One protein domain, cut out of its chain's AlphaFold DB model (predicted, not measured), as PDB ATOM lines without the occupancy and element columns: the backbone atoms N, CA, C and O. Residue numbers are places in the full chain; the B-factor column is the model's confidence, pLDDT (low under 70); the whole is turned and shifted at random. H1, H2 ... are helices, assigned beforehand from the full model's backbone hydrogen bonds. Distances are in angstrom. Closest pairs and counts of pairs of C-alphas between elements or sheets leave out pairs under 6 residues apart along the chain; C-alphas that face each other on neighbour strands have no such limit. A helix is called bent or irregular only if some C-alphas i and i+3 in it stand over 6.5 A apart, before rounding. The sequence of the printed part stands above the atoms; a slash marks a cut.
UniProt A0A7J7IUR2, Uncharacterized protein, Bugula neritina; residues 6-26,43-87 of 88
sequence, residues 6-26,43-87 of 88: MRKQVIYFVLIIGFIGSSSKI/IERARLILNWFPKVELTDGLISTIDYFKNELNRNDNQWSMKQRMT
ATOM      1  N   MET A   6      58.391 106.550 -16.560       48.72
ATOM      2  CA  MET A   6      59.738 106.088 -16.176       48.72
ATOM      3  C   MET A   6      59.754 105.372 -14.813       48.72
ATOM      4  O   MET A   6      60.731 104.718 -14.468       48.72
ATOM      5  N   ARG A   7      58.679 105.477 -14.013       58.31
ATOM      6  CA  ARG A   7      58.664 104.957 -12.635       58.31
ATOM      7  C   ARG A   7      58.437 103.448 -12.536       58.31
ATOM      8  O   ARG A   7      58.952 102.849 -11.606       58.31
ATOM      9  N   LYS A   8      57.693 102.811 -13.453       56.50
ATOM     10  CA  LYS A   8      57.351 101.377 -13.309       56.50
ATOM     11  C   LYS A   8      58.464 100.416 -13.727       56.50
ATOM     12  O   LYS A   8      58.664  99.424 -13.042       56.50
ATOM     13  N   GLN A   9      59.187 100.703 -14.812       62.50
ATOM     14  CA  GLN A   9      60.285  99.834 -15.261       62.50
ATOM     15  C   GLN A   9      61.389  99.759 -14.204       62.50
ATOM     16  O   GLN A   9      61.820  98.670 -13.839       62.50
ATOM     17  N   VAL A  10      61.760 100.907 -13.636       75.88
ATOM     18  CA  VAL A  10      62.767 100.991 -12.572       75.88
ATOM     19  C   VAL A  10      62.354 100.180 -11.337       75.88
ATOM     20  O   VAL A  10      63.202  99.523 -10.744       75.88
ATOM     21  N   ILE A  11      61.062 100.144 -10.985       82.44
ATOM     22  CA  ILE A  11      60.567  99.369  -9.833       82.44
ATOM     23  C   ILE A  11      60.846  97.871  -9.996       82.44
ATOM     24  O   ILE A  11      61.317  97.245  -9.051       82.44
ATOM     25  N   TYR A  12      60.606  97.290 -11.174       86.94
ATOM     26  CA  TYR A  12      60.833  95.855 -11.370       86.94
ATOM     27  C   TYR A  12      62.312  95.485 -11.266       86.94
ATOM     28  O   TYR A  12      62.644  94.497 -10.615       86.94
ATOM     29  N   PHE A  13      63.206  96.301 -11.831       90.06
ATOM     30  CA  PHE A  13      64.645  96.074 -11.694       90.06
ATOM     31  C   PHE A  13      65.100  96.142 -10.230       90.06
ATOM     32  O   PHE A  13      65.870  95.290  -9.797       90.06
ATOM     33  N   VAL A  14      64.582  97.098  -9.450       92.31
ATOM     34  CA  VAL A  14      64.877  97.202  -8.010       92.31
ATOM     35  C   VAL A  14      64.386  95.970  -7.246       92.31
ATOM     36  O   VAL A  14      65.129  95.451  -6.416       92.31
ATOM     37  N   LEU A  15      63.181  95.468  -7.540       93.25
ATOM     38  CA  LEU A  15      62.659  94.248  -6.910       93.25
ATOM     39  C   LEU A  15      63.556  93.039  -7.190       93.25
ATOM     40  O   LEU A  15      63.919  92.324  -6.263       93.25
ATOM     41  N   ILE A  16      63.956  92.842  -8.449       94.38
ATOM     42  CA  ILE A  16      64.825  91.725  -8.848       94.38
ATOM     43  C   ILE A  16      66.185  91.819  -8.145       94.38
ATOM     44  O   ILE A  16      66.658  90.831  -7.587       94.38
ATOM     45  N   ILE A  17      66.797  93.009  -8.124       95.06
ATOM     46  CA  ILE A  17      68.064  93.243  -7.419       95.06
ATOM     47  C   ILE A  17      67.918  92.917  -5.927       95.06
ATOM     48  O   ILE A  17      68.767  92.215  -5.377       95.06
ATOM     49  N   GLY A  18      66.830  93.370  -5.297       94.56
ATOM     50  CA  GLY A  18      66.541  93.118  -3.886       94.56
ATOM     51  C   GLY A  18      66.331  91.638  -3.561       94.56
ATOM     52  O   GLY A  18      66.897  91.148  -2.592       94.56
ATOM     53  N   PHE A  19      65.578  90.907  -4.387       94.81
ATOM     54  CA  PHE A  19      65.326  89.475  -4.179       94.81
ATOM     55  C   PHE A  19      66.570  88.603  -4.358       94.81
ATOM     56  O   PHE A  19      66.693  87.570  -3.705       94.81
ATOM     57  N   ILE A  20      67.490  88.999  -5.238       94.81
ATOM     58  CA  ILE A  20      68.721  88.241  -5.499       94.81
ATOM     59  C   ILE A  20      69.852  88.664  -4.545       94.81
ATOM     60  O   ILE A  20      70.788  87.898  -4.335       94.81
ATOM     61  N   GLY A  21      69.783  89.866  -3.962       93.94
ATOM     62  CA  GLY A  21      70.906  90.460  -3.231       93.94
ATOM     63  C   GLY A  21      72.056  90.861  -4.162       93.94
ATOM     64  O   GLY A  21      73.222  90.787  -3.786       93.94
ATOM     65  N   SER A  22      71.737  91.237  -5.404       94.25
ATOM     66  CA  SER A  22      72.736  91.550  -6.430       94.25
ATOM     67  C   SER A  22      73.364  92.937  -6.238       94.25
ATOM     68  O   SER A  22      72.707  93.879  -5.800       94.25
ATOM     69  N   SER A  23      74.620  93.100  -6.659       94.88
ATOM     70  CA  SER A  23      75.302  94.398  -6.769       94.88
ATOM     71  C   SER A  23      75.171  95.045  -8.159       94.88
ATOM     72  O   SER A  23      75.888  96.000  -8.474       94.88
ATOM     73  N   SER A  24      74.307  94.514  -9.031       95.44
ATOM     74  CA  SER A  24      74.070  95.058 -10.373       95.44
ATOM     75  C   SER A  24      73.580  96.510 -10.328       95.44
ATOM     76  O   SER A  24      72.750  96.885  -9.502       95.44
ATOM     77  N   LYS A  25      74.063  97.335 -11.265       93.50
ATOM     78  CA  LYS A  25      73.653  98.740 -11.410       93.50
ATOM     79  C   LYS A  25      72.509  98.866 -12.417       93.50
ATOM     80  O   LYS A  25      72.530  98.220 -13.460       93.50
ATOM     81  N   ILE A  26      71.554  99.755 -12.143       91.25
ATOM     82  CA  ILE A  26      70.513 100.134 -13.109       91.25
ATOM     83  C   ILE A  26      71.084 101.210 -14.039       91.25
ATOM     84  O   ILE A  26      71.448 102.295 -13.585       91.25
ATOM     85  N   ILE A  43      41.259  92.675 -19.496       97.19
ATOM     86  CA  ILE A  43      40.976  91.245 -19.322       97.19
ATOM     87  C   ILE A  43      39.488  90.962 -19.098       97.19
ATOM     88  O   ILE A  43      39.121  89.818 -18.826       97.19
ATOM     89  N   GLU A  44      38.623  91.968 -19.236       98.12
ATOM     90  CA  GLU A  44      37.199  91.848 -18.927       98.12
ATOM     91  C   GLU A  44      36.523  90.732 -19.733       98.12
ATOM     92  O   GLU A  44      35.770  89.925 -19.192       98.12
ATOM     93  N   ARG A  45      36.875  90.589 -21.015       98.12
ATOM     94  CA  ARG A  45      36.342  89.518 -21.868       98.12
ATOM     95  C   ARG A  45      36.689  88.120 -21.349       98.12
ATOM     96  O   ARG A  45      35.835  87.239 -21.361       98.12
ATOM     97  N   ALA A  46      37.926  87.907 -20.901       98.25
ATOM     98  CA  ALA A  46      38.351  86.617 -20.362       98.25
ATOM     99  C   ALA A  46      37.663  86.329 -19.018       98.25
ATOM    100  O   ALA A  46      37.224  85.206 -18.774       98.25
ATOM    101  N   ARG A  47      37.480  87.364 -18.192       97.88
ATOM    102  CA  ARG A  47      36.740  87.268 -16.933       97.88
ATOM    103  C   ARG A  47      35.281  86.880 -17.158       97.88
ATOM    104  O   ARG A  47      34.788  85.989 -16.482       97.88
ATOM    105  N   LEU A  48      34.602  87.511 -18.116       98.44
ATOM    106  CA  LEU A  48      33.175  87.286 -18.367       98.44
ATOM    107  C   LEU A  48      32.887  85.961 -19.080       98.44
ATOM    108  O   LEU A  48      31.948  85.266 -18.712       98.44
ATOM    109  N   ILE A  49      33.674  85.612 -20.101       98.50
ATOM    110  CA  ILE A  49      33.395  84.440 -20.949       98.50
ATOM    111  C   ILE A  49      33.998  83.167 -20.357       98.50
ATOM    112  O   ILE A  49      33.397  82.101 -20.442       98.50
ATOM    113  N   LEU A  50      35.198  83.266 -19.781       98.25
ATOM    114  CA  LEU A  50      35.974  82.103 -19.346       98.25
ATOM    115  C   LEU A  50      36.021  81.962 -17.823       98.25
ATOM    116  O   LEU A  50      36.640  81.022 -17.329       98.25
ATOM    117  N   ASN A  51      35.430  82.904 -17.075       97.44
ATOM    118  CA  ASN A  51      35.626  83.029 -15.628       97.44
ATOM    119  C   ASN A  51      37.121  83.011 -15.245       97.44
ATOM    120  O   ASN A  51      37.531  82.436 -14.234       97.44
ATOM    121  N   TRP A  52      37.958  83.597 -16.107       97.94
ATOM    122  CA  TRP A  52      39.407  83.546 -15.986       97.94
ATOM    123  C   TRP A  52      39.981  84.896 -15.565       97.94
ATOM    124  O   TRP A  52      39.580  85.948 -16.062       97.94
ATOM    125  N   PHE A  53      40.970  84.849 -14.678       97.56
ATOM    126  CA  PHE A  53      41.787  85.985 -14.265       97.56
ATOM    127  C   PHE A  53      43.149  85.474 -13.752       97.56
ATOM    128  O   PHE A  53      43.240  84.311 -13.336       97.56
ATOM    129  N   PRO A  54      44.219  86.292 -13.786       96.88
ATOM    130  CA  PRO A  54      45.507  85.916 -13.208       96.88
ATOM    131  C   PRO A  54      45.378  85.719 -11.694       96.88
ATOM    132  O   PRO A  54      44.823  86.566 -11.001       96.88
ATOM    133  N   LYS A  55      45.896  84.596 -11.191       96.88
ATOM    134  CA  LYS A  55      45.849  84.223  -9.763       96.88
ATOM    135  C   LYS A  55      47.206  84.304  -9.064       96.88
ATOM    136  O   LYS A  55      47.277  84.092  -7.863       96.88
ATOM    137  N   VAL A  56      48.270  84.522  -9.832       96.75
ATOM    138  CA  VAL A  56      49.649  84.547  -9.343       96.75
ATOM    139  C   VAL A  56      50.087  85.998  -9.254       96.75
ATOM    140  O   VAL A  56      50.035  86.719 -10.254       96.75
ATOM    141  N   GLU A  57      50.513  86.411  -8.065       96.19
ATOM    142  CA  GLU A  57      51.065  87.740  -7.846       96.19
ATOM    143  C   GLU A  57      52.429  87.878  -8.528       96.19
ATOM    144  O   GLU A  57      53.171  86.912  -8.722       96.19
ATOM    145  N   LEU A  58      52.791  89.112  -8.883       93.12
ATOM    146  CA  LEU A  58      54.061  89.385  -9.558       93.12
ATOM    147  C   LEU A  58      55.262  88.870  -8.749       93.12
ATOM    148  O   LEU A  58      56.200  88.324  -9.324       93.12
ATOM    149  N   THR A  59      55.242  89.062  -7.431       94.50
ATOM    150  CA  THR A  59      56.325  88.650  -6.531       94.50
ATOM    151  C   THR A  59      56.524  87.142  -6.538       94.50
ATOM    152  O   THR A  59      57.659  86.688  -6.654       94.50
ATOM    153  N   ASP A  60      55.438  86.373  -6.504       96.38
ATOM    154  CA  ASP A  60      55.486  84.910  -6.462       96.38
ATOM    155  C   ASP A  60      56.037  84.353  -7.779       96.38
ATOM    156  O   ASP A  60      56.891  83.459  -7.795       96.38
ATOM    157  N   GLY A  61      55.607  84.947  -8.897       96.50
ATOM    158  CA  GLY A  61      56.144  84.641 -10.220       96.50
ATOM    159  C   GLY A  61      57.634  84.975 -10.342       96.50
ATOM    160  O   GLY A  61      58.401  84.172 -10.878       96.50
ATOM    161  N   LEU A  62      58.070  86.126  -9.816       96.06
ATOM    162  CA  LEU A  62      59.481  86.524  -9.812       96.06
ATOM    163  C   LEU A  62      60.344  85.577  -8.970       96.06
ATOM    164  O   LEU A  62      61.392  85.157  -9.449       96.06
ATOM    165  N   ILE A  63      59.906  85.209  -7.762       96.06
ATOM    166  CA  ILE A  63      60.639  84.280  -6.885       96.06
ATOM    167  C   ILE A  63      60.811  82.921  -7.571       96.06
ATOM    168  O   ILE A  63      61.934  82.441  -7.710       96.06
ATOM    169  N   SER A  64      59.722  82.361  -8.108       97.44
ATOM    170  CA  SER A  64      59.758  81.081  -8.834       97.44
ATOM    171  C   SER A  64      60.708  81.127 -10.038       97.44
ATOM    172  O   SER A  64      61.433  80.173 -10.317       97.44
ATOM    173  N   THR A  65      60.738  82.263 -10.742       97.00
ATOM    174  CA  THR A  65      61.641  82.483 -11.881       97.00
ATOM    175  C   THR A  65      63.103  82.567 -11.435       97.00
ATOM    176  O   THR A  65      63.977  81.982 -12.073       97.00
ATOM    177  N   ILE A  66      63.385  83.267 -10.333       96.25
ATOM    178  CA  ILE A  66      64.734  83.368  -9.760       96.25
ATOM    179  C   ILE A  66      65.248  81.981  -9.368       96.25
ATOM    180  O   ILE A  66      66.379  81.633  -9.706       96.25
ATOM    181  N   ASP A  67      64.422  81.173  -8.704       97.44
ATOM    182  CA  ASP A  67      64.809  79.827  -8.279       97.44
ATOM    183  C   ASP A  67      65.059  78.894  -9.468       97.44
ATOM    184  O   ASP A  67      66.036  78.140  -9.466       97.44
ATOM    185  N   TYR A  68      64.246  78.993 -10.525       98.06
ATOM    186  CA  TYR A  68      64.506  78.292 -11.782       98.06
ATOM    187  C   TYR A  68      65.897  78.630 -12.338       98.06
ATOM    188  O   TYR A  68      66.692  77.725 -12.593       98.06
ATOM    189  N   PHE A  69      66.230  79.919 -12.476       96.94
ATOM    190  CA  PHE A  69      67.514  80.323 -13.057       96.94
ATOM    191  C   PHE A  69      68.714  80.002 -12.165       96.94
ATOM    192  O   PHE A  69      69.767  79.652 -12.694       96.94
ATOM    193  N   LYS A  70      68.575  80.039 -10.833       95.44
ATOM    194  CA  LYS A  70      69.619  79.537  -9.921       95.44
ATOM    195  C   LYS A  70      69.939  78.068 -10.204       95.44
ATOM    196  O   LYS A  70      71.104  77.695 -10.307       95.44
ATOM    197  N   ASN A  71      68.907  77.242 -10.367       96.38
ATOM    198  CA  ASN A  71      69.082  75.824 -10.671       96.38
ATOM    199  C   ASN A  71      69.678  75.600 -12.063       96.38
ATOM    200  O   ASN A  71      70.539  74.735 -12.221       96.38
ATOM    201  N   GLU A  72      69.248  76.374 -13.056       96.81
ATOM    202  CA  GLU A  72      69.747  76.253 -14.425       96.81
ATOM    203  C   GLU A  72      71.228  76.637 -14.539       96.81
ATOM    204  O   GLU A  72      72.000  75.926 -15.180       96.81
ATOM    205  N   LEU A  73      71.658  77.697 -13.846       94.75
ATOM    206  CA  LEU A  73      73.069  78.085 -13.782       94.75
ATOM    207  C   LEU A  73      73.920  76.992 -13.123       94.75
ATOM    208  O   LEU A  73      74.919  76.574 -13.697       94.75
ATOM    209  N   ASN A  74      73.460  76.431 -11.998       93.62
ATOM    210  CA  ASN A  74      74.149  75.313 -11.346       93.62
ATOM    211  C   ASN A  74      74.272  74.086 -12.268       93.62
ATOM    212  O   ASN A  74      75.290  73.393 -12.265       93.62
ATOM    213  N   ARG A  75      73.239  73.778 -13.066       91.31
ATOM    214  CA  ARG A  75      73.284  72.675 -14.042       91.31
ATOM    215  C   ARG A  75      74.306  72.937 -15.140       91.31
ATOM    216  O   ARG A  75      75.064  72.027 -15.472       91.31
ATOM    217  N   ASN A  76      74.328  74.151 -15.679       90.62
ATOM    218  CA  ASN A  76      75.258  74.536 -16.732       90.62
ATOM    219  C   ASN A  76      76.713  74.480 -16.238       90.62
ATOM    220  O   ASN A  76      77.547  73.836 -16.873       90.62
ATOM    221  N   ASP A  77      76.995  75.016 -15.049       86.81
ATOM    222  CA  ASP A  77      78.329  74.969 -14.436       86.81
ATOM    223  C   ASP A  77      78.820  73.527 -14.236       86.81
ATOM    224  O   ASP A  77      79.976  73.196 -14.526       86.81
ATOM    225  N   ASN A  78      77.924  72.633 -13.808       83.62
ATOM    226  CA  ASN A  78      78.222  71.211 -13.656       83.62
ATOM    227  C   ASN A  78      78.515  70.531 -15.002       83.62
ATOM    228  O   ASN A  78      79.481  69.772 -15.110       83.62
ATOM    229  N   GLN A  79      77.715  70.809 -16.036       79.88
ATOM    230  CA  GLN A  79      77.933  70.263 -17.380       79.88
ATOM    231  C   GLN A  79      79.246  70.758 -17.984       79.88
ATOM    232  O   GLN A  79      80.003  69.962 -18.546       79.88
ATOM    233  N   TRP A  80      79.549  72.048 -17.837       73.44
ATOM    234  CA  TRP A  80      80.795  72.621 -18.325       73.44
ATOM    235  C   TRP A  80      82.009  72.007 -17.624       73.44
ATOM    236  O   TRP A  80      82.935  71.539 -18.287       73.44
ATOM    237  N   SER A  81      81.950  71.887 -16.295       83.69
ATOM    238  CA  SER A  81      82.997  71.249 -15.487       83.69
ATOM    239  C   SER A  81      83.217  69.775 -15.843       83.69
ATOM    240  O   SER A  81      84.336  69.273 -15.748       83.69
ATOM    241  N   MET A  82      82.156  69.060 -16.226       78.12
ATOM    242  CA  MET A  82      82.240  67.664 -16.654       78.12
ATOM    243  C   MET A  82      82.847  67.538 -18.052       78.12
ATOM    244  O   MET A  82      83.684  66.669 -18.271       78.12
ATOM    245  N   LYS A  83      82.481  68.435 -18.975       78.69
ATOM    246  CA  LYS A  83      83.024  68.454 -20.336       78.69
ATOM    247  C   LYS A  83      84.528  68.732 -20.349       78.69
ATOM    248  O   LYS A  83      85.230  68.065 -21.094       78.69
ATOM    249  N   GLN A  84      85.009  69.644 -19.499       74.50
ATOM    250  CA  GLN A  84      86.444  69.924 -19.341       74.50
ATOM    251  C   GLN A  84      87.225  68.678 -18.886       74.50
ATOM    252  O   GLN A  84      88.227  68.325 -19.490       74.50
ATOM    253  N   ARG A  85      86.702  67.927 -17.906       74.00
ATOM    254  CA  ARG A  85      87.333  66.690 -17.402       74.00
ATOM    255  C   ARG A  85      87.359  65.519 -18.390       74.00
ATOM    256  O   ARG A  85      88.055  64.548 -18.134       74.00
ATOM    257  N   MET A  86      86.548  65.553 -19.447       71.62
ATOM    258  CA  MET A  86      86.508  64.504 -20.476       71.62
ATOM    259  C   MET A  86      87.418  64.814 -21.670       71.62
ATOM    260  O   MET A  86      87.597  63.953 -22.528       71.62
ATOM    261  N   THR A  87      87.919  66.048 -21.768       72.12
ATOM    262  CA  THR A  87      88.805  66.506 -22.848       72.12
ATOM    263  C   THR A  87      90.282  66.542 -22.459       72.12
ATOM    264  O   THR A  87      91.108  66.734 -23.349       72.12
TER     265      THR A  87
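AT A GLANCE: This is residues 6 to 26 and 43 to 87 of the 88 residues of an uncharacterized protein of Bugula neritina (UniProt A0A7J7IUR2). One long helix, H3, makes the longest axis of an open, loosely joined model, with the short helix H2 set off beyond its first end at the far side of a stretched link, residues 51 to 57. H1 slants toward the early part of H3 and comes near it with its last turn, while residues 71 to 87 of H3 stick out as a free arm. The printed part has 66 residues with three named helices, in the order H1, H2, H3, and no named strand; the class is all helix. The whole is extended and flat, with a radius of gyration of the C-alphas of 18.6 A and spans of 59 by 31 by 16 A.

HOW THE PARTS SIT: Start at H3, residues 58 to 87, and look at its residues 62 to 66, which alone touch H1, residues 6 to 20. On H1 the touching part is residues 16 to 20 alone. The two helices only just touch, with 3 pairs of C-alphas within 8 A; the closest C-alphas are those of Phe 19 and Ile 63, 7.5 A apart. Their lines stand at a steep tilt of 55 degrees, and they run the same way. H2, residues 44 to 50, is apart from both H1 and H3. In H2 and H3 every O i to N i+4 pair is within hydrogen-bond range; in H1, 10 of 11 are.

IN THESE COORDINATES: Find C-alpha 58 at (54.061, 89.385, -9.558); from there H3 runs 43.7 A to C-alpha 87 at (88.805, 66.506, -22.848). H1 begins at C-alpha 6, at (59.738, 106.088, -16.176), and covers 22.7 A to Ile 20. It is neither bent nor irregular, but only just: C-alphas 6 and 9 are 6.3 A apart. H2 goes from Glu 44 to Leu 50.

THE WHOLE: The two C-alphas farthest apart, those of Leu 48 and Thr 87, are 59.6 A apart. Residues 27 to 42 are not printed, and C-alphas 26 and 43 stand 31.5 A apart across this cut, in the link from H1 to H2. The link from H2 to H3, 7 residues, is short. Residues 46 to 51, of which 46 to 50 belong to H2, stand free, as do residues 71 to 87 of H3. The mean pLDDT of the printed part is 89.7; look for values under 70 at residues 6 to 9.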